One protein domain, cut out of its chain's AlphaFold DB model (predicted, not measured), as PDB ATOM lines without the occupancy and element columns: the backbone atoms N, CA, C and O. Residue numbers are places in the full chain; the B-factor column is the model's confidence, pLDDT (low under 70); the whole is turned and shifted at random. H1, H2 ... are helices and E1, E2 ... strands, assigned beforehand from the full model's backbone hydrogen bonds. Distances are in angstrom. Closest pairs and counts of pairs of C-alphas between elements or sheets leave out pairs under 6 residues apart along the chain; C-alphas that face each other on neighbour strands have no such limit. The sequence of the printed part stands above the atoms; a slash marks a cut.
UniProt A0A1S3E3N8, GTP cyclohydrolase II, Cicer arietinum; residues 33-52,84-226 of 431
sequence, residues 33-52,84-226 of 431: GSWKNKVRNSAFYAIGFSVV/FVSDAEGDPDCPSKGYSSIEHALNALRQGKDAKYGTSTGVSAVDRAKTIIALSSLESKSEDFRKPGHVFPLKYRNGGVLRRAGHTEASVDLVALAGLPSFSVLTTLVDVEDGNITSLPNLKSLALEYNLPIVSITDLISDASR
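AT A GLANCE: This is residues 33 to 52 and 84 to 226 of the 431 residues of the protein "GTP cyclohydrolase II" of Cicer arietinum (UniProt A0A1S3E3N8). Two small clusters are joined by one long loop, residues 152 to 166: in one, helix H2 packs on the short strand pair E3 and E4, and in the other, helices H3 and H5 lie side by side. H4 lies apart from both clusters, H1 leads into E3, and the ribbon of E1 and E2 lies away from the other elements, with its tip, residues 37 to 42, sticking out. The printed part has 163 residues, with five named helices and four named strands in the order E1 E2 H1 E3 H2 E4 H3 H4 H5; E3 and E4 are antiparallel, and E1 and E2 meet only at a point. The class is mixed, helices and strands, with under half of the residues in named elements. The whole is only just loose, close to compact, with a radius of gyration of the C-alphas of 18.5 A and spans of 53 by 41 by 38 A.

IN THESE COORDINATES: E3 is residues 113 to 115, and E4 is residues 145 to 151, 10.5 A long. H2, residues 125 to 136, is 16.4 A long and begins at C-alpha 125 (260.148, 276.200, 258.315). H1 is residues 102 to 110, 12.3 A. H3 is residues 167 to 177, 15.1 A; H4 is residues 200 to 209, 14.3 A; H5 is residues 217 to 226, 13.9 A, ending at C-alpha 226 (225.495, 264.430, 259.612). E1, residues 33 to 36, begins at C-alpha 33 (259.571, 269.790, 245.235), and E2 is residues 43 to 46.

HOW THE PARTS SIT: E3 and E4 are antiparallel neighbours, their directions 111 degrees apart; N 113 and O 151 are within hydrogen-bond range at 2.8 A, and N 146 and O 114 at 2.8 A. The closest C-alphas of E3 and H2 are those of Ala 115 and Thr 131, 4.6 A apart; those of H2 and E4 are Arg 128 and Val 151, 6.4 A. H1 and E4 are near each other, with 8 pairs of C-alphas within 10 A. H3 and H5 touch, closest at the C-alphas of Ala 170 and Ile 217, 6.5 A apart. They run the same way at a steep tilt of 36 degrees, only just past shallow. H4 is apart from H3 and from H5. E1 and E2 meet only at a point, where C-alphas 34 and 45 face each other at 5.6 A. In H1, H2, H3, H4 and H5 every O i to N i+4 pair is within hydrogen-bond range.

THE WHOLE: The two C-alphas farthest apart, those of Lys 38 and Asp 93, are 57.3 A apart. Residues 53 to 83 are not printed, and C-alphas 52 and 84 are 42.6 A apart across this cut. The links from E4 to H3, 15 residues, and from H3 to H4, 22 residues, are long. The mean pLDDT of the printed part is 70.6; 50 residues are under 70, among them residues 33 to 52, 84 to 99 and 221 to 226.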
ATOM      1  N   GLY A  33     258.761 270.992 245.069       25.59
ATOM      2  CA  GLY A  33     259.571 269.790 245.235       25.59
ATOM      3  C   GLY A  33     258.691 268.591 245.566       25.59
ATOM      4  O   GLY A  33     258.092 268.539 246.638       25.59
ATOM      5  N   SER A  34     258.621 267.605 244.671       29.94
ATOM      6  CA  SER A  34     258.052 266.293 244.992       29.94
ATOM      7  C   SER A  34     259.153 265.389 245.550       29.94
ATOM      8  O   SER A  34     260.123 265.108 244.842       29.94
ATOM      9  N   TRP A  35     259.003 264.889 246.775       29.28
ATOM     10  CA  TRP A  35     259.890 263.853 247.311       29.28
ATOM     11  C   TRP A  35     259.219 262.487 247.146       29.28
ATOM     12  O   TRP A  35     258.146 262.241 247.694       29.28
ATOM     13  N   LYS A  36     259.830 261.604 246.346       28.20
ATOM     14  CA  LYS A  36     259.393 260.210 246.188       28.20
ATOM     15  C   LYS A  36     260.232 259.319 247.096       28.20
ATOM     16  O   LYS A  36     261.422 259.136 246.850       28.20
ATOM     17  N   ASN A  37     259.600 258.709 248.094       28.41
ATOM     18  CA  ASN A  37     260.203 257.599 248.823       28.41
ATOM     19  C   ASN A  37     260.200 256.353 247.916       28.41
ATOM     20  O   ASN A  37     259.139 255.918 247.472       28.41
ATOM     21  N   LYS A  38     261.371 255.773 247.618       32.28
ATOM     22  CA  LYS A  38     261.512 254.640 246.678       32.28
ATOM     23  C   LYS A  38     260.864 253.325 247.153       32.28
ATOM     24  O   LYS A  38     260.844 252.375 246.378       32.28
ATOM     25  N   VAL A  39     260.315 253.253 248.369       32.22
ATOM     26  CA  VAL A  39     259.776 251.997 248.937       32.22
ATOM     27  C   VAL A  39     258.240 251.923 248.933       32.22
ATOM     28  O   VAL A  39     257.682 250.830 248.975       32.22
ATOM     29  N   ARG A  40     257.517 253.045 248.812       30.95
ATOM     30  CA  ARG A  40     256.046 253.043 248.703       30.95
ATOM     31  C   ARG A  40     255.575 254.127 247.744       30.95
ATOM     32  O   ARG A  40     255.974 255.278 247.855       30.95
ATOM     33  N   ASN A  41     254.720 253.730 246.806       25.88
ATOM     34  CA  ASN A  41     254.188 254.526 245.701       25.88
ATOM     35  C   ASN A  41     253.197 255.609 246.199       25.88
ATOM     36  O   ASN A  41     252.009 255.578 245.893       25.88
ATOM     37  N   SER A  42     253.672 256.540 247.028       25.55
ATOM     38  CA  SER A  42     252.887 257.602 247.664       25.55
ATOM     39  C   SER A  42     253.562 258.947 247.395       25.55
ATOM     40  O   SER A  42     254.727 259.142 247.739       25.55
ATOM     41  N   ALA A  43     252.848 259.854 246.726       24.47
ATOM     42  CA  ALA A  43     253.323 261.201 246.433       24.47
ATOM     43  C   ALA A  43     253.007 262.130 247.613       24.47
ATOM     44  O   ALA A  43     251.858 262.217 248.039       24.47
ATOM     45  N   PHE A  44     254.026 262.822 248.121       28.97
ATOM     46  CA  PHE A  44     253.901 263.835 249.169       28.97
ATOM     47  C   PHE A  44     254.393 265.183 248.631       28.97
ATOM     48  O   PHE A  44     255.386 265.238 247.899       28.97
ATOM     49  N   TYR A  45     253.700 266.263 248.996       28.77
ATOM     50  CA  TYR A  45     254.018 267.625 248.570       28.77
ATOM     51  C   TYR A  45     254.638 268.401 249.734       28.77
ATOM     52  O   TYR A  45     254.014 268.560 250.781       28.77
ATOM     53  N   ALA A  46     255.865 268.886 249.543       27.70
ATOM     54  CA  ALA A  46     256.544 269.795 250.460       27.70
ATOM     55  C   ALA A  46     256.860 271.106 249.726       27.70
ATOM     56  O   ALA A  46     257.286 271.093 248.570       27.70
ATOM     57  N   ILE A  47     256.656 272.243 250.394       30.80
ATOM     58  CA  ILE A  47     257.036 273.567 249.881       30.80
ATOM     59  C   ILE A  47     258.311 273.985 250.615       30.80
ATOM     60  O   ILE A  47     258.282 274.217 251.822       30.80
ATOM     61  N   GLY A  48     259.433 274.054 249.895       24.08
ATOM     62  CA  GLY A  48     260.728 274.483 250.424       24.08
ATOM     63  C   GLY A  48     261.458 275.385 249.431       24.08
ATOM     64  O   GLY A  48     261.439 275.132 248.228       24.08
ATOM     65  N   PHE A  49     262.102 276.439 249.935       26.17
ATOM     66  CA  PHE A  49     262.997 277.303 249.165       26.17
ATOM     67  C   PHE A  49     264.444 276.838 249.376       26.17
ATOM     68  O   PHE A  49     264.873 276.648 250.512       26.17
ATOM     69  N   SER A  50     265.190 276.651 248.285       22.69
ATOM     70  CA  SER A  50     266.623 276.335 248.304       22.69
ATOM     71  C   SER A  50     267.436 277.627 248.349       22.69
ATOM     72  O   SER A  50     267.341 278.431 247.423       22.69
ATOM     73  N   VAL A  51     268.289 277.789 249.360       24.14
ATOM     74  CA  VAL A  51     269.502 278.607 249.229       24.14
ATOM     75  C   VAL A  51     270.605 277.644 248.807       24.14
ATOM     76  O   VAL A  51     270.906 276.693 249.520       24.14
ATOM     77  N   VAL A  52     271.133 277.831 247.600       24.45
ATOM     78  CA  VAL A  52     272.253 277.038 247.085       24.45
ATOM     79  C   VAL A  52     273.510 277.378 247.882       24.45
ATOM     80  O   VAL A  52     273.849 278.552 248.008       24.45
ATOM     81  N   PHE A  84     243.510 280.059 277.317       36.59
ATOM     82  CA  PHE A  84     242.322 280.890 277.191       36.59
ATOM     83  C   PHE A  84     241.488 280.495 275.973       36.59
ATOM     84  O   PHE A  84     241.981 280.085 274.919       36.59
ATOM     85  N   VAL A  85     240.196 280.656 276.170       36.22
ATOM     86  CA  VAL A  85     239.087 280.253 275.332       36.22
ATOM     87  C   VAL A  85     238.315 281.546 275.048       36.22
ATOM     88  O   VAL A  85     238.004 282.251 275.995       36.22
ATOM     89  N   SER A  86     238.031 281.929 273.792       32.06
ATOM     90  CA  SER A  86     237.283 283.181 273.537       32.06
ATOM     91  C   SER A  86     235.811 283.018 273.947       32.06
ATOM     92  O   SER A  86     234.962 282.691 273.112       32.06
ATOM     93  N   ASP A  87     235.517 283.096 275.243       38.00
ATOM     94  CA  ASP A  87     234.180 283.031 275.835       38.00
ATOM     95  C   ASP A  87     233.368 284.246 275.403       38.00
ATOM     96  O   ASP A  87     233.612 285.361 275.834       38.00
ATOM     97  N   ALA A  88     232.402 284.007 274.515       31.30
ATOM     98  CA  ALA A  88     231.269 284.903 274.305       31.30
ATOM     99  C   ALA A  88     230.031 284.441 275.108       31.30
ATOM    100  O   ALA A  88     228.938 284.947 274.890       31.30
ATOM    101  N   GLU A  89     230.191 283.469 276.017       35.56
ATOM    102  CA  GLU A  89     229.134 282.981 276.925       35.56
ATOM    103  C   GLU A  89     229.466 283.213 278.415       35.56
ATOM    104  O   GLU A  89     228.697 282.823 279.289       35.56
ATOM    105  N   GLY A  90     230.592 283.869 278.712       38.81
ATOM    106  CA  GLY A  90     230.918 284.409 280.031       38.81
ATOM    107  C   GLY A  90     230.858 285.934 280.004       38.81
ATOM    108  O   GLY A  90     230.925 286.526 278.927       38.81
ATOM    109  N   ASP A  91     230.717 286.546 281.183       37.62
ATOM    110  CA  ASP A  91     230.876 287.990 281.376       37.62
ATOM    111  C   ASP A  91     232.103 288.477 280.576       37.62
ATOM    112  O   ASP A  91     233.203 287.965 280.816       37.62
ATOM    113  N   PRO A  92     231.937 289.391 279.599       41.66
ATOM    114  CA  PRO A  92     233.028 289.868 278.760       41.66
ATOM    115  C   PRO A  92     234.159 290.528 279.551       41.66
ATOM    116  O   PRO A  92     235.201 290.755 278.947       41.66
ATOM    117  N   ASP A  93     233.985 290.777 280.857       44.56
ATOM    118  CA  ASP A  93     234.990 291.307 281.782       44.56
ATOM    119  C   ASP A  93     235.712 290.232 282.630       44.56
ATOM    120  O   ASP A  93     236.623 290.557 283.399       44.56
ATOM    121  N   CYS A  94     235.370 288.942 282.497       44.28
ATOM    122  CA  CYS A  94     235.928 287.874 283.334       44.28
ATOM    123  C   CYS A  94     236.845 286.916 282.544       44.28
ATOM    124  O   CYS A  94     236.383 286.186 281.664       44.28
ATOM    125  N   PRO A  95     238.159 286.871 282.832       47.00
ATOM    126  CA  PRO A  95     239.072 285.979 282.129       47.00
ATOM    127  C   PRO A  95     238.897 284.491 282.520       47.00
ATOM    128  O   PRO A  95     238.574 284.171 283.661       47.00
ATOM    129  N   SER A  96     239.169 283.558 281.590       49.62
ATOM    130  CA  SER A  96     239.280 282.113 281.845       49.62
ATOM    131  C   SER A  96     240.150 281.814 283.079       49.62
ATOM    132  O   SER A  96     241.136 282.511 283.338       49.62
ATOM    133  N   LYS A  97     239.818 280.738 283.813       50.94
ATOM    134  CA  LYS A  97     240.565 280.284 285.003       50.94
ATOM    135  C   LYS A  97     242.079 280.272 284.734       50.94
ATOM    136  O   LYS A  97     242.518 279.580 283.826       50.94
ATOM    137  N   GLY A  98     242.847 281.009 285.543       55.88
ATOM    138  CA  GLY A  98     244.314 281.096 285.451       55.88
ATOM    139  C   GLY A  98     244.861 282.464 285.023       55.88
ATOM    140  O   GLY A  98     246.048 282.718 285.207       55.88
ATOM    141  N   TYR A  99     244.019 283.378 284.531       60.06
ATOM    142  CA  TYR A  99     244.447 284.721 284.123       60.06
ATOM    143  C   TYR A  99     243.841 285.809 285.013       60.06
ATOM    144  O   TYR A  99     242.682 285.740 285.405       60.06
ATOM    145  N   SER A 100     244.638 286.833 285.317       70.00
ATOM    146  CA  SER A 100     244.233 287.975 286.151       70.00
ATOM    147  C   SER A 100     243.470 289.065 285.389       70.00
ATOM    148  O   SER A 100     242.813 289.888 286.020       70.00
ATOM    149  N   SER A 101     243.552 289.093 284.053       70.44
ATOM    150  CA  SER A 101     242.794 290.006 283.185       70.44
ATOM    151  C   SER A 101     242.704 289.478 281.746       70.44
ATOM    152  O   SER A 101     243.478 288.608 281.337       70.44
ATOM    153  N   ILE A 102     241.784 290.034 280.950       63.06
ATOM    154  CA  ILE A 102     241.669 289.762 279.504       63.06
ATOM    155  C   ILE A 102     242.945 290.175 278.775       63.06
ATOM    156  O   ILE A 102     243.430 289.458 277.906       63.06
ATOM    157  N   GLU A 103     243.530 291.308 279.156       70.12
ATOM    158  CA  GLU A 103     244.790 291.782 278.588       70.12
ATOM    159  C   GLU A 103     245.942 290.814 278.883       70.12
ATOM    160  O   GLU A 103     246.728 290.497 277.990       70.12
ATOM    161  N   HIS A 104     246.005 290.268 280.101       68.56
ATOM    162  CA  HIS A 104     246.981 289.245 280.461       68.56
ATOM    163  C   HIS A 104     246.796 287.973 279.614       68.56
ATOM    164  O   HIS A 104     247.774 287.440 279.084       68.56
ATOM    165  N   ALA A 105     245.554 287.535 279.395       62.16
ATOM    166  CA  ALA A 105     245.254 286.398 278.527       62.16
ATOM    167  C   ALA A 105     245.631 286.649 277.053       62.16
ATOM    168  O   ALA A 105     246.268 285.809 276.414       62.16
ATOM    169  N   LEU A 106     245.295 287.824 276.512       65.19
ATOM    170  CA  LEU A 106     245.641 288.218 275.144       65.19
ATOM    171  C   LEU A 106     247.158 288.326 274.950       65.19
ATOM    172  O   LEU A 106     247.680 287.885 273.926       65.19
ATOM    173  N   ASN A 107     247.875 288.867 275.934       70.06
ATOM    174  CA  ASN A 107     249.330 288.961 275.896       70.06
ATOM    175  C   ASN A 107     249.987 287.578 275.950       70.06
ATOM    176  O   ASN A 107     250.938 287.342 275.209       70.06
ATOM    177  N   ALA A 108     249.450 286.639 276.732       68.31
ATOM    178  CA  ALA A 108     249.929 285.258 276.742       68.31
ATOM    179  C   ALA A 108     249.729 284.554 275.384       68.31
ATOM    180  O   ALA A 108     250.626 283.848 274.922       68.31
ATOM    181  N   LEU A 109     248.597 284.781 274.703       64.06
ATOM    182  CA  LEU A 109     248.343 284.237 273.358       64.06
ATOM    183  C   LEU A 109     249.301 284.809 272.304       64.06
ATOM    184  O   LEU A 109     249.764 284.088 271.419       64.06
ATOM    185  N   ARG A 110     249.627 286.101 272.410       71.44
ATOM    186  CA  ARG A 110     250.524 286.808 271.481       71.44
ATOM    187  C   ARG A 110     251.989 286.409 271.611       71.44
ATOM    188  O   ARG A 110     252.767 286.747 270.725       71.44
ATOM    189  N   GLN A 111     252.376 285.722 272.683       78.06
ATOM    190  CA  GLN A 111     253.767 285.326 272.877       78.06
ATOM    191  C   GLN A 111     254.187 284.183 271.951       78.06
ATOM    192  O   GLN A 111     255.360 284.114 271.618       78.06
ATOM    193  N   GLY A 112     253.275 283.319 271.495       82.94
ATOM    194  CA  GLY A 112     253.652 282.143 270.704       82.94
ATOM    195  C   GLY A 112     254.546 281.160 271.478       82.94
ATOM    196  O   GLY A 112     254.863 281.355 272.654       82.94
ATOM    197  N   LYS A 113     254.917 280.056 270.829       88.50
ATOM    198  CA  LYS A 113     255.758 278.996 271.395       88.50
ATOM    199  C   LYS A 113     256.768 278.514 270.366       88.50
ATOM    200  O   LYS A 113     256.438 278.452 269.184       88.50
ATOM    201  N   ASP A 114     257.944 278.121 270.842       91.62
ATOM    202  CA  ASP A 114     258.932 277.337 270.097       91.62
ATOM    203  C   ASP A 114     259.329 276.105 270.908       91.62
ATOM    204  O   ASP A 114     259.435 276.180 272.134       91.62
ATOM    205  N   ALA A 115     259.566 274.970 270.250       91.69
ATOM    206  CA  ALA A 115     260.159 273.813 270.912       91.69
ATOM    207  C   ALA A 115     261.539 274.189 271.464       91.69
ATOM    208  O   ALA A 115     262.325 274.861 270.800       91.69
ATOM    209  N   LYS A 116     261.841 273.761 272.688       90.75
ATOM    210  CA  LYS A 116     263.085 274.078 273.400       90.75
ATOM    211  C   LYS A 116     264.284 273.301 272.866       90.75
ATOM    212  O   LYS A 116     265.412 273.783 272.998       90.75
ATOM    213  N   TYR A 117     264.044 272.122 272.301       88.56
ATOM    214  CA  TYR A 117     265.065 271.199 271.821       88.56
ATOM    215  C   TYR A 117     264.985 271.050 270.302       88.56
ATOM    216  O   TYR A 117     263.902 270.999 269.723       88.56
ATOM    217  N   GLY A 118     266.147 270.977 269.651       85.12
ATOM    218  CA  GLY A 118     266.240 270.733 268.210       85.12
ATOM    219  C   GLY A 118     265.839 271.909 267.313       85.12
ATOM    220  O   GLY A 118     265.778 271.716 266.099       85.12
ATOM    221  N   THR A 119     265.591 273.094 267.870       88.50
ATOM    222  CA  THR A 119     265.314 274.340 267.138       88.50
ATOM    223  C   THR A 119     266.431 275.360 267.364       88.50
ATOM    224  O   THR A 119     267.171 275.284 268.348       88.50
ATOM    225  N   SER A 120     266.566 276.307 266.435       89.88
ATOM    226  CA  SER A 120     267.532 277.402 266.513       89.88
ATOM    227  C   SER A 120     266.843 278.707 266.928       89.88
ATOM    228  O   SER A 120     266.582 278.933 268.107       89.88
ATOM    229  N   THR A 121     266.510 279.558 265.960       87.50
ATOM    230  CA  THR A 121     265.774 280.810 266.152       87.50
ATOM    231  C   THR A 121     264.266 280.603 266.242       87.50
ATOM    232  O   THR A 121     263.570 281.532 266.635       87.50
ATOM    233  N   GLY A 122     263.747 279.436 265.836       86.12
ATOM    234  CA  GLY A 122     262.306 279.157 265.803       86.12
ATOM    235  C   GLY A 122     261.598 279.623 264.524       86.12
ATOM    236  O   GLY A 122     260.505 279.160 264.209       86.12
ATOM    237  N   VAL A 123     262.228 280.502 263.738       86.56
ATOM    238  CA  VAL A 123     261.596 281.159 262.579       86.56
ATOM    239  C   VAL A 123     261.541 280.253 261.349       86.56
ATOM    240  O   VAL A 123     260.622 280.372 260.535       86.56
ATOM    241  N   SER A 124     262.534 279.377 261.182       87.06
ATOM    242  CA  SER A 124     262.675 278.560 259.974       87.06
ATOM    243  C   SER A 124     261.501 277.587 259.808       87.06
ATOM    244  O   SER A 124     260.866 277.177 260.779       87.06
ATOM    245  N   ALA A 125     261.210 277.176 258.570       84.31
ATOM    246  CA  ALA A 125     260.148 276.200 258.315       84.31
ATOM    247  C   ALA A 125     260.389 274.875 259.062       84.31
ATOM    248  O   ALA A 125     259.444 274.280 259.575       84.31
ATOM    249  N   VAL A 126     261.654 274.454 259.167       88.19
ATOM    250  CA  VAL A 126     262.065 273.249 259.901       88.19
ATOM    251  C   VAL A 126     261.836 273.416 261.403       88.19
ATOM    252  O   VAL A 126     261.275 272.522 262.032       88.19
ATOM    253  N   ASP A 127     262.214 274.560 261.973       88.38
ATOM    254  CA  ASP A 127     262.031 274.823 263.403       88.38
ATOM    255  C   ASP A 127     260.543 274.897 263.766       88.38
ATOM    256  O   ASP A 127     260.107 274.246 264.716       88.38
ATOM    257  N   ARG A 128     259.731 275.599 262.963       87.94
ATOM    258  CA  ARG A 128     258.273 275.646 263.155       87.94
ATOM    259  C   ARG A 128     257.637 274.264 263.041       87.94
ATOM    260  O   ARG A 128     256.774 273.935 263.850       87.94
ATOM    261  N   ALA A 129     258.067 273.442 262.082       86.94
ATOM    262  CA  ALA A 129     257.571 272.074 261.935       86.94
ATOM    263  C   ALA A 129     257.895 271.214 263.167       86.94
ATOM    264  O   ALA A 129     257.022 270.504 263.660       86.94
ATOM    265  N   LYS A 130     259.110 271.325 263.719       89.69
ATOM    266  CA  LYS A 130     259.485 270.643 264.968       89.69
ATOM    267  C   LYS A 130     258.630 271.100 266.149       89.69
ATOM    268  O   LYS A 130     258.146 270.262 266.903       89.69
ATOM    269  N   THR A 131     258.382 272.404 266.271       89.50
ATOM    270  CA  THR A 131     257.474 272.951 267.291       89.50
ATOM    271  C   THR A 131     256.053 272.404 267.147       89.50
ATOM    272  O   THR A 131     255.444 272.025 268.142       89.50
ATOM    273  N   ILE A 132     255.525 272.326 265.923       89.62
ATOM    274  CA  ILE A 132     254.197 271.767 265.627       89.62
ATOM    275  C   ILE A 132     254.127 270.283 266.012       89.62
ATOM    276  O   ILE A 132     253.177 269.877 266.673       89.62
ATOM    277  N   ILE A 133     255.143 269.491 265.649       89.12
ATOM    278  CA  ILE A 133     255.225 268.068 266.008       89.12
ATOM    279  C   ILE A 133     255.230 267.903 267.530       89.12
ATOM    280  O   ILE A 133     254.443 267.116 268.054       89.12
ATOM    281  N   ALA A 134     256.045 268.686 268.243       90.00
ATOM    282  CA  ALA A 134     256.067 268.671 269.702       90.00
ATOM    283  C   ALA A 134     254.695 269.049 270.293       90.00
ATOM    284  O   ALA A 134     254.188 268.354 271.162       90.00
ATOM    285  N   LEU A 135     254.029 270.090 269.779       86.44
ATOM    286  CA  LEU A 135     252.685 270.477 270.239       86.44
ATOM    287  C   LEU A 135     251.608 269.415 269.968       86.44
ATOM    288  O   LEU A 135     250.591 269.405 270.654       86.44
ATOM    289  N   SER A 136     251.810 268.553 268.970       84.88
ATOM    290  CA  SER A 136     250.888 267.461 268.640       84.88
ATOM    291  C   SER A 136     251.117 266.183 269.459       84.88
ATOM    292  O   SER A 136     250.296 265.267 269.395       84.88
ATOM    293  N   SER A 137     252.215 266.102 270.218       85.25
ATOM    294  CA  SER A 137     252.558 264.927 271.020       85.25
ATOM    295  C   SER A 137     251.812 264.915 272.352       85.25
ATOM    296  O   SER A 137     251.789 265.911 273.074       85.25
ATOM    297  N   LEU A 138     251.262 263.754 272.719       83.69
ATOM    298  CA  LEU A 138     250.651 263.532 274.035       83.69
ATOM    299  C   LEU A 138     251.688 263.450 275.168       83.69
ATOM    300  O   LEU A 138     251.323 263.553 276.334       83.69
ATOM    301  N   GLU A 139     252.966 263.259 274.834       87.69
ATOM    302  CA  GLU A 139     254.060 263.141 275.807       87.69
ATOM    303  C   GLU A 139     254.707 264.492 276.139       87.69
ATOM    304  O   GLU A 139     255.461 264.596 277.108       87.69
ATOM    305  N   SER A 140     254.431 265.526 275.341       88.56
ATOM    306  CA  SER A 140     255.054 266.833 275.513       88.56
ATOM    307  C   SER A 140     254.509 267.579 276.727       88.56
ATOM    308  O   SER A 140     253.303 267.643 276.970       88.56
ATOM    309  N   LYS A 141     255.423 268.196 277.473       88.38
ATOM    310  CA  LYS A 141     255.158 268.966 278.692       88.38
ATOM    311  C   LYS A 141     255.385 270.452 278.456       88.38
ATOM    312  O   LYS A 141     256.037 270.864 277.500       88.38
ATOM    313  N   SER A 142     254.883 271.285 279.366       85.75
ATOM    314  CA  SER A 142     255.063 272.745 279.305       85.75
ATOM    315  C   SER A 142     256.544 273.159 279.206       85.75
ATOM    316  O   SER A 142     256.888 274.079 278.463       85.75
ATOM    317  N   GLU A 143     257.430 272.425 279.886       89.44
ATOM    318  CA  GLU A 143     258.883 272.656 279.941       89.44
ATOM    319  C   GLU A 143     259.619 272.399 278.617       89.44
ATOM    320  O   GLU A 143     260.738 272.891 278.428       89.44
ATOM    321  N   ASP A 144     258.984 271.676 277.689       89.69
ATOM    322  CA  ASP A 144     259.522 271.390 276.357       89.69
ATOM    323  C   ASP A 144     259.417 272.596 275.416       89.69
ATOM    324  O   ASP A 144     259.918 272.549 274.290       89.69
ATOM    325  N   PHE A 145     258.800 273.696 275.861       92.38
ATOM    326  CA  PHE A 145     258.551 274.881 275.048       92.38
ATOM    327  C   PHE A 145     259.131 276.153 275.668       92.38
ATOM    328  O   PHE A 145     259.121 276.360 276.880       92.38
ATOM    329  N   ARG A 146     259.602 277.051 274.802       90.81
ATOM    330  CA  ARG A 146     260.007 278.418 275.147       90.81
ATOM    331  C   ARG A 146     258.890 279.391 274.776       90.81
ATOM    332  O   ARG A 146     258.203 279.201 273.771       90.81
ATOM    333  N   LYS A 147     258.729 280.430 275.597       87.88
ATOM    334  CA  LYS A 147     257.853 281.583 275.359       87.88
ATOM    335  C   LYS A 147     258.693 282.863 275.521       87.88
ATOM    336  O   LYS A 147     259.440 282.932 276.500       87.88
ATOM    337  N   PRO A 148     258.579 283.866 274.632       89.56
ATOM    338  CA  PRO A 148     257.813 283.852 273.383       89.56
ATOM    339  C   PRO A 148     258.430 282.928 272.313       89.56
ATOM    340  O   PRO A 148     259.555 282.459 272.468       89.56
ATOM    341  N   GLY A 149     257.686 282.671 271.238       89.69
ATOM    342  CA  GLY A 149     258.107 281.883 270.080       89.69
ATOM    343  C   GLY A 149     257.280 282.187 268.828       89.69
ATOM    344  O   GLY A 149     256.559 283.185 268.773       89.69
ATOM    345  N   HIS A 150     257.376 281.334 267.808       90.00
ATOM    346  CA  HIS A 150     256.917 281.655 266.450       90.00
ATOM    347  C   HIS A 150     255.724 280.823 265.964       90.00
ATOM    348  O   HIS A 150     255.195 281.084 264.879       90.00
ATOM    349  N   VAL A 151     255.273 279.841 266.749       86.19
ATOM    350  CA  VAL A 151     254.035 279.092 266.502       86.19
ATOM    351  C   VAL A 151     252.960 279.539 267.489       86.19
ATOM    352  O   VAL A 151     253.191 279.584 268.694       86.19
ATOM    353  N   PHE A 152     251.767 279.853 266.984       86.50
ATOM    354  CA  PHE A 152     250.662 280.400 267.774       86.50
ATOM    355  C   PHE A 152     249.563 279.344 267.952       86.50
ATOM    356  O   PHE A 152     248.701 279.215 267.081       86.50
ATOM    357  N   PRO A 153     249.592 278.545 269.036       85.25
ATOM    358  CA  PRO A 153     248.576 277.529 269.269       85.25
ATOM    359  C   PRO A 153     247.211 278.170 269.545       85.25
ATOM    360  O   PRO A 153     247.095 279.097 270.347       85.25
ATOM    361  N   LEU A 154     246.174 277.634 268.905       82.25
ATOM    362  CA  LEU A 154     244.782 278.020 269.110       82.25
ATOM    363  C   LEU A 154     244.033 276.865 269.773       82.25
ATOM    364  O   LEU A 154     244.201 275.710 269.385       82.25
ATOM    365  N   LYS A 155     243.175 277.177 270.745       80.56
ATOM    366  CA  LYS A 155     242.283 276.196 271.365       80.56
ATOM    367  C   LYS A 155     240.920 276.254 270.682       80.56
ATOM    368  O   LYS A 155     240.289 277.309 270.656       80.56
ATOM    369  N   TYR A 156     240.486 275.130 270.121       77.50
ATOM    370  CA  TYR A 156     239.147 274.988 269.554       77.50
ATOM    371  C   TYR A 156     238.112 274.729 270.658       77.50
ATOM    372  O   TYR A 156     238.445 274.314 271.773       77.50
ATOM    373  N   ARG A 157     236.836 274.969 270.350       74.06
ATOM    374  CA  ARG A 157     235.717 274.616 271.230       74.06
ATOM    375  C   ARG A 157     235.363 273.139 271.144       74.06
ATOM    376  O   ARG A 157     235.126 272.616 270.057       74.06
ATOM    377  N   ASN A 158     235.198 272.498 272.300       73.19
ATOM    378  CA  ASN A 158     234.544 271.192 272.368       73.19
ATOM    379  C   ASN A 158     233.154 271.298 271.721       73.19
ATOM    380  O   ASN A 158     232.370 272.178 272.072       73.19
ATOM    381  N   GLY A 159     232.885 270.434 270.744       72.38
ATOM    382  CA  GLY A 159     231.708 270.530 269.877       72.38
ATOM    383  C   GLY A 159     232.011 270.971 268.439       72.38
ATOM    384  O   GLY A 159     231.153 270.783 267.577       72.38
ATOM    385  N   GLY A 160     233.215 271.484 268.171       78.44
ATOM    386  CA  GLY A 160     233.672 271.818 266.822       78.44
ATOM    387  C   GLY A 160     232.840 272.928 266.178       78.44
ATOM    388  O   GLY A 160     232.337 273.828 266.861       78.44
ATOM    389  N   VAL A 161     232.655 272.851 264.859       73.75
ATOM    390  CA  VAL A 161     231.925 273.861 264.075       73.75
ATOM    391  C   VAL A 161     230.460 273.984 264.472       73.75
ATOM    392  O   VAL A 161     229.830 275.001 264.195       73.75
ATOM    393  N   LEU A 162     229.924 272.968 265.155       70.69
ATOM    394  CA  LEU A 162     228.560 272.967 265.677       70.69
ATOM    395  C   LEU A 162     228.415 273.874 266.898       70.69
ATOM    396  O   LEU A 162     227.339 274.422 267.114       70.69
ATOM    397  N   ARG A 163     229.495 274.068 267.669       66.12
ATOM    398  CA  ARG A 163     229.515 275.017 268.789       66.12
ATOM    399  C   ARG A 163     229.965 276.406 268.353       66.12
ATOM    400  O   ARG A 163     229.439 277.400 268.844       66.12
ATOM    401  N   ARG A 164     230.942 276.493 267.445       71.88
ATOM    402  CA  ARG A 164     231.450 277.765 266.915       71.88
ATOM    403  C   ARG A 164     231.863 277.616 265.457       71.88
ATOM    404  O   ARG A 164     232.811 276.902 265.154       71.88
ATOM    405  N   ALA A 165     231.228 278.379 264.572       70.50
ATOM    406  CA  ALA A 165     231.527 278.415 263.138       70.50
ATOM    407  C   ALA A 165     232.828 279.188 262.817       70.50
ATOM    408  O   ALA A 165     232.815 280.197 262.113       70.50
ATOM    409  N   GLY A 166     233.958 278.753 263.376       73.12
ATOM    410  CA  GLY A 166     235.274 279.353 263.173       73.12
ATOM    411  C   GLY A 166     236.221 278.465 262.367       73.12
ATOM    412  O   GLY A 166     236.092 277.244 262.352       73.12
ATOM    413  N   HIS A 167     237.227 279.078 261.735       79.75
ATOM    414  CA  HIS A 167     238.280 278.350 261.012       79.75
ATOM    415  C   HIS A 167     239.089 277.416 261.929       79.75
ATOM    416  O   HIS A 167     239.513 276.347 261.495       79.75
ATOM    417  N   THR A 168     239.266 277.795 263.201       81.75
ATOM    418  CA  THR A 168     239.913 276.960 264.220       81.75
ATOM    419  C   THR A 168     239.166 275.639 264.385       81.75
ATOM    420  O   THR A 168     239.748 274.584 264.154       81.75
ATOM    421  N   GLU A 169     237.870 275.689 264.697       81.06
ATOM    422  CA  GLU A 169     237.027 274.500 264.832       81.06
ATOM    423  C   GLU A 169     236.937 273.708 263.522       81.06
ATOM    424  O   GLU A 169     237.095 272.492 263.532       81.06
ATOM    425  N   ALA A 170     236.764 274.396 262.389       80.81
ATOM    426  CA  ALA A 170     236.658 273.761 261.078       80.81
ATOM    427  C   ALA A 170     237.891 272.921 260.731       80.81
ATOM    428  O   ALA A 170     237.770 271.799 260.245       80.81
ATOM    429  N   SER A 171     239.084 273.443 261.015       87.00
ATOM    430  CA  SER A 171     240.329 272.728 260.737       87.00
ATOM    431  C   SER A 171     240.478 271.447 261.569       87.00
ATOM    432  O   SER A 171     240.971 270.446 261.054       87.00
ATOM    433  N   VAL A 172     240.016 271.461 262.824       85.88
ATOM    434  CA  VAL A 172     240.067 270.304 263.730       85.88
ATOM    435  C   VAL A 172     238.998 269.274 263.366       85.88
ATOM    436  O   VAL A 172     239.273 268.074 263.350       85.88
ATOM    437  N   ASP A 173     237.797 269.724 263.005       81.69
ATOM    438  CA  ASP A 173     236.729 268.824 262.571       81.69
ATOM    439  C   ASP A 173     237.085 268.112 261.263       81.69
ATOM    440  O   ASP A 173     236.824 266.921 261.135       81.69
ATOM    441  N   LEU A 174     237.745 268.782 260.312       84.88
ATOM    442  CA  LEU A 174     238.197 268.145 259.069       84.88
ATOM    443  C   LEU A 174     239.167 266.983 259.321       84.88
ATOM    444  O   LEU A 174     238.996 265.909 258.740       84.88
ATOM    445  N   VAL A 175     240.162 267.165 260.199       85.56
ATOM    446  CA  VAL A 175     241.110 266.085 260.529       85.56
ATOM    447  C   VAL A 175     240.434 264.967 261.325       85.56
ATOM    448  O   VAL A 175     240.677 263.791 261.052       85.56
ATOM    449  N   ALA A 176     239.504 265.304 262.225       80.62
ATOM    450  CA  ALA A 176     238.731 264.318 262.977       80.62
ATOM    451  C   ALA A 176     237.815 263.482 262.062       80.62
ATOM    452  O   ALA A 176     237.733 262.260 262.204       80.62
ATOM    453  N   LEU A 177     237.167 264.111 261.076       76.88
ATOM    454  CA  LEU A 177     236.361 263.432 260.055       76.88
ATOM    455  C   LEU A 177     237.203 262.495 259.177       76.88
ATOM    456  O   LEU A 177     236.696 261.467 258.725       76.88
ATOM    457  N   ALA A 178     238.485 262.813 258.978       81.56
ATOM    458  CA  ALA A 178     239.452 261.951 258.302       81.56
ATOM    459  C   ALA A 178     239.985 260.801 259.186       81.56
ATOM    460  O   ALA A 178     240.760 259.976 258.708       81.56
ATOM    461  N   GLY A 179     239.574 260.720 260.459       77.38
ATOM    462  CA  GLY A 179     240.039 259.705 261.410       77.38
ATOM    463  C   GLY A 179     241.445 259.962 261.961       77.38
ATOM    464  O   GLY A 179     242.079 259.034 262.457       77.38
ATOM    465  N   LEU A 180     241.939 261.199 261.857       83.12
ATOM    466  CA  LEU A 180     243.227 261.622 262.400       83.12
ATOM    467  C   LEU A 180     243.056 262.234 263.804       83.12
ATOM    468  O   LEU A 180     241.948 262.642 264.167       83.12
ATOM    469  N   PRO A 181     244.140 262.328 264.599       78.75
ATOM    470  CA  PRO A 181     244.122 263.072 265.856       78.75
ATOM    471  C   PRO A 181     243.629 264.512 265.657       78.75
ATOM    472  O   PRO A 181     243.917 265.131 264.633       78.75
ATOM    473  N   SER A 182     242.906 265.050 266.644       83.69
ATOM    474  CA  SER A 182     242.286 266.387 266.626       83.69
ATOM    475  C   SER A 182     243.301 267.531 266.766       83.69
ATOM    476  O   SER A 182     243.210 268.366 267.663       83.69
ATOM    477  N   PHE A 183     244.280 267.563 265.867       84.06
ATOM    478  CA  PHE A 183     245.312 268.580 265.759       84.06
ATOM    479  C   PHE A 183     245.434 269.027 264.302       84.06
ATOM    480  O   PHE A 183     245.532 268.208 263.387       84.06
ATOM    481  N   SER A 184     245.443 270.336 264.083       86.31
ATOM    482  CA  SER A 184     245.509 270.942 262.757       86.31
ATOM    483  C   SER A 184     246.442 272.149 262.765       86.31
ATOM    484  O   SER A 184     246.697 272.774 263.797       86.31
ATOM    485  N   VAL A 185     246.940 272.502 261.583       86.94
ATOM    486  CA  VAL A 185     247.667 273.751 261.353       86.94
ATOM    487  C   VAL A 185     246.921 274.507 260.267       86.94
ATOM    488  O   VAL A 185     246.514 273.928 259.261       86.94
ATOM    489  N   LEU A 186     246.724 275.801 260.489       86.00
ATOM    490  CA  LEU A 186     245.975 276.672 259.595       86.00
ATOM    491  C   LEU A 186     246.723 277.987 259.390       86.00
ATOM    492  O   LEU A 186     247.446 278.452 260.270       86.00
ATOM    493  N   THR A 187     246.528 278.591 258.224       83.50
ATOM    494  CA  THR A 187     247.025 279.927 257.898       83.50
ATOM    495  C   THR A 187     246.041 280.625 256.972       83.50
ATOM    496  O   THR A 187     245.335 279.974 256.202       83.50
ATOM    497  N   THR A 188     246.007 281.952 257.033       82.88
ATOM    498  CA  THR A 188     245.245 282.768 256.088       82.88
ATOM    499  C   THR A 188     246.044 282.934 254.801       82.88
ATOM    500  O   THR A 188     247.256 283.149 254.846       82.88
ATOM    501  N   LEU A 189     245.362 282.839 253.660       81.88
ATOM    502  CA  LEU A 189     245.937 283.152 252.356       81.88
ATOM    503  C   LEU A 189     245.804 284.652 252.084       81.88
ATOM    504  O   LEU A 189     244.757 285.252 252.341       81.88
ATOM    505  N   VAL A 190     246.894 285.239 251.601       81.75
ATOM    506  CA  VAL A 190     246.984 286.652 251.240       81.75
ATOM    507  C   VAL A 190     247.265 286.771 249.752       81.75
ATOM    508  O   VAL A 190     247.992 285.953 249.185       81.75
ATOM    509  N   ASP A 191     246.649 287.758 249.117       77.31
ATOM    510  CA  ASP A 191     246.901 288.078 247.725       77.31
ATOM    511  C   ASP A 191     248.313 288.664 247.570       77.31
ATOM    512  O   ASP A 191     248.792 289.435 248.407       77.31
ATOM    513  N   VAL A 192     249.011 288.234 246.522       74.50
ATOM    514  CA  VAL A 192     250.416 288.589 246.293       74.50
ATOM    515  C   VAL A 192     250.538 290.024 245.780       74.50
ATOM    516  O   VAL A 192     251.573 290.656 245.998       74.50
ATOM    517  N   GLU A 193     249.507 290.542 245.110       74.94
ATOM    518  CA  GLU A 193     249.556 291.855 244.467       74.94
ATOM    519  C   GLU A 193     249.349 292.998 245.465       74.94
ATOM    520  O   GLU A 193     250.083 293.989 245.428       74.94
ATOM    521  N   ASP A 194     248.386 292.859 246.378       79.38
ATOM    522  CA  ASP A 194     247.991 293.927 247.302       79.38
ATOM    523  C   ASP A 194     248.247 293.608 248.789       79.38
ATOM    524  O   ASP A 194     248.205 294.512 249.627       79.38
ATOM    525  N   GLY A 195     248.572 292.354 249.129       75.62
ATOM    526  CA  GLY A 195     248.797 291.903 250.504       75.62
ATOM    527  C   GLY A 195     247.524 291.767 251.350       75.62
ATOM    528  O   GLY A 195     247.626 291.490 252.549       75.62
ATOM    529  N   ASN A 196     246.339 291.954 250.763       78.88
ATOM    530  CA  ASN A 196     245.057 291.763 251.435       78.88
ATOM    531  C   ASN A 196     244.713 290.274 251.556       78.88
ATOM    532  O   ASN A 196     245.332 289.407 250.943       78.88
ATOM    533  N   ILE A 197     243.698 289.949 252.358       75.44
ATOM    534  CA  ILE A 197     243.173 288.578 252.434       75.44
ATOM    535  C   ILE A 197     242.603 288.185 251.067       75.44
ATOM    536  O   ILE A 197     241.823 288.934 250.477       75.44
ATOM    537  N   THR A 198     242.964 286.996 250.586       80.31
ATOM    538  CA  THR A 198     242.559 286.521 249.261       80.31
ATOM    539  C   THR A 198     241.036 286.425 249.135       80.31
ATOM    540  O   THR A 198     240.355 285.819 249.963       80.31
ATOM    541  N   SER A 199     240.498 286.995 248.055       81.50
ATOM    542  CA  SER A 199     239.071 286.921 247.730       81.50
ATOM    543  C   SER A 199     238.649 285.506 247.300       81.50
ATOM    544  O   SER A 199     239.458 284.719 246.809       81.50
ATOM    545  N   LEU A 200     237.359 285.168 247.424       81.19
ATOM    546  CA  LEU A 200     236.844 283.853 247.012       81.19
ATOM    547  C   LEU A 200     237.133 283.496 245.535       81.19
ATOM    548  O   LEU A 200     237.485 282.344 245.278       81.19
ATOM    549  N   PRO A 201     237.013 284.417 244.554       87.00
ATOM    550  CA  PRO A 201     237.416 284.136 243.175       87.00
ATOM    551  C   PRO A 201     238.893 283.741 243.052       87.00
ATOM    552  O   PRO A 201     239.196 282.721 242.438       87.00
ATOM    553  N   ASN A 202     239.792 284.482 243.704       83.19
ATOM    554  CA  ASN A 202     241.230 284.205 243.654       83.19
ATOM    555  C   ASN A 202     241.566 282.889 244.375       83.19
ATOM    556  O   ASN A 202     242.366 282.101 243.873       83.19
ATOM    557  N   LEU A 203     240.883 282.585 245.487       82.81
ATOM    558  CA  LEU A 203     240.982 281.289 246.166       82.81
ATOM    559  C   LEU A 203     240.594 280.128 245.242       82.81
ATOM    560  O   LEU A 203     241.287 279.115 245.227       82.81
ATOM    561  N   LYS A 204     239.516 280.265 244.457       83.44
ATOM    562  CA  LYS A 204     239.093 279.234 243.494       83.44
ATOM    563  C   LYS A 204     240.128 279.009 242.395       83.44
ATOM    564  O   LYS A 204     240.385 277.859 242.051       83.44
ATOM    565  N   SER A 205     240.735 280.076 241.878       85.31
ATOM    566  CA  SER A 205     241.818 279.975 240.892       85.31
ATOM    567  C   SER A 205     243.033 279.244 241.467       85.31
ATOM    568  O   SER A 205     243.525 278.301 240.851       85.31
ATOM    569  N   LEU A 206     243.452 279.610 242.682       81.81
ATOM    570  CA  LEU A 206     244.570 278.978 243.384       81.81
ATOM    571  C   LEU A 206     244.300 277.490 243.664       81.81
ATOM    572  O   LEU A 206     245.157 276.634 243.460       81.81
ATOM    573  N   ALA A 207     243.087 277.168 244.108       82.81
ATOM    574  CA  ALA A 207     242.671 275.796 244.355       82.81
ATOM    575  C   ALA A 207     242.688 274.939 243.086       82.81
ATOM    576  O   ALA A 207     243.086 273.779 243.146       82.81
ATOM    577  N   LEU A 208     242.311 275.506 241.936       86.25
ATOM    578  CA  LEU A 208     242.408 274.823 240.649       86.25
ATOM    579  C   LEU A 208     243.872 274.587 240.249       86.25
ATOM    580  O   LEU A 208     244.228 273.474 239.870       86.25
ATOM    581  N   GLU A 209     244.717 275.616 240.366       88.38
ATOM    582  CA  GLU A 209     246.145 275.558 240.022       88.38
ATOM    583  C   GLU A 209     246.883 274.472 240.815       88.38
ATOM    584  O   GLU A 209     247.655 273.699 240.249       88.38
ATOM    585  N   TYR A 210     246.602 274.376 242.116       83.69
ATOM    586  CA  TYR A 210     247.259 273.432 243.022       83.69
ATOM    587  C   TYR A 210     246.469 272.149 243.282       83.69
ATOM    588  O   TYR A 210     246.901 271.324 244.087       83.69
ATOM    589  N   ASN A 211     245.338 271.959 242.595       86.69
ATOM    590  CA  ASN A 211     244.435 270.821 242.773       86.69
ATOM    591  C   ASN A 211     244.051 270.587 244.252       86.69
ATOM    592  O   ASN A 211     244.114 269.469 244.771       86.69
ATOM    593  N   LEU A 212     243.688 271.667 244.944       84.69
ATOM    594  CA  LEU A 212     243.266 271.655 246.341       84.69
ATOM    595  C   LEU A 212     241.735 271.722 246.438       84.69
ATOM    596  O   LEU A 212     241.110 272.523 245.743       84.69
ATOM    597  N   PRO A 213     241.098 270.929 247.316       82.94
ATOM    598  CA  PRO A 213     239.669 271.058 247.561       82.94
ATOM    599  C   PRO A 213     239.360 272.357 248.318       82.94
ATOM    600  O   PRO A 213     240.072 272.737 249.247       82.94
ATOM    601  N   ILE A 214     238.250 273.007 247.958       81.50
ATOM    602  CA  ILE A 214     237.654 274.102 248.735       81.50
ATOM    603  C   ILE A 214     236.382 273.585 249.393       81.50
ATOM    604  O   ILE A 214     235.530 272.993 248.731       81.50
ATOM    605  N   VAL A 215     236.237 273.869 250.684       80.88
ATOM    606  CA  VAL A 215     235.028 273.593 251.462       80.88
ATOM    607  C   VAL A 215     234.613 274.855 252.209       80.88
ATOM    608  O   VAL A 215     235.467 275.604 252.689       80.88
ATOM    609  N   SER A 216     233.309 275.119 252.296       78.38
ATOM    610  CA  SER A 216     232.797 276.197 253.141       78.38
ATOM    611  C   SER A 216     232.561 275.695 254.568       78.38
ATOM    612  O   SER A 216     232.232 274.528 254.782       78.38
ATOM    613  N   ILE A 217     232.680 276.578 255.566       73.12
ATOM    614  CA  ILE A 217     232.338 276.226 256.956       73.12
ATOM    615  C   ILE A 217     230.866 275.797 257.048       73.12
ATOM    616  O   ILE A 217     230.546 274.886 257.800       73.12
ATOM    617  N   THR A 218     229.976 276.391 256.252       67.62
ATOM    618  CA  THR A 218     228.552 276.025 256.204       67.62
ATOM    619  C   THR A 218     228.334 274.589 255.719       67.62
ATOM    620  O   THR A 218     227.547 273.844 256.313       67.62
ATOM    621  N   ASP A 219     229.056 274.170 254.677       71.19
ATOM    622  CA  ASP A 219     229.008 272.789 254.186       71.19
ATOM    623  C   ASP A 219     229.595 271.838 255.229       71.19
ATOM    624  O   ASP A 219     228.997 270.811 255.545       71.19
ATOM    625  N   LEU A 220     230.707 272.230 255.858       72.62
ATOM    626  CA  LEU A 220     231.320 271.454 256.926       72.62
ATOM    627  C   LEU A 220     230.405 271.316 258.148       72.62
ATOM    628  O   LEU A 220     230.337 270.236 258.717       72.62
ATOM    629  N   ILE A 221     229.661 272.354 258.540       67.94
ATOM    630  CA  ILE A 221     228.649 272.274 259.607       67.94
ATOM    631  C   ILE A 221     227.598 271.230 259.251       67.94
ATOM    632  O   ILE A 221     227.225 270.421 260.103       67.94
ATOM    633  N   SER A 222     227.146 271.223 257.997       66.56
ATOM    634  CA  SER A 222     226.153 270.272 257.500       66.56
ATOM    635  C   SER A 222     226.693 268.834 257.510       66.56
ATOM    636  O   SER A 222     226.012 267.913 257.974       66.56
ATOM    637  N   ASP A 223     227.937 268.632 257.076       69.19
ATOM    638  CA  ASP A 223     228.573 267.315 257.016       69.19
ATOM    639  C   ASP A 223     229.025 266.797 258.387       69.19
ATOM    640  O   ASP A 223     228.742 265.644 258.719       69.19
ATOM    641  N   ALA A 224     229.638 267.633 259.227       68.44
ATOM    642  CA  ALA A 224     230.016 267.301 260.601       68.44
ATOM    643  C   ALA A 224     228.778 266.940 261.427       68.44
ATOM    644  O   ALA A 224     228.738 265.898 262.084       68.44
ATOM    645  N   SER A 225     227.713 267.734 261.308       65.56
ATOM    646  CA  SER A 225     226.397 267.421 261.864       65.56
ATOM    647  C   SER A 225     225.911 266.026 261.459       65.56
ATOM    648  O   SER A 225     225.516 265.220 262.305       65.56
ATOM    649  N   ARG A 226     225.943 265.718 260.157       69.25
ATOM    650  CA  ARG A 226     225.495 264.430 259.612       69.25
ATOM    651  C   ARG A 226     226.367 263.270 260.092       69.25
ATOM    652  O   ARG A 226     225.838 262.198 260.391       69.25
TER     653      ARG A 226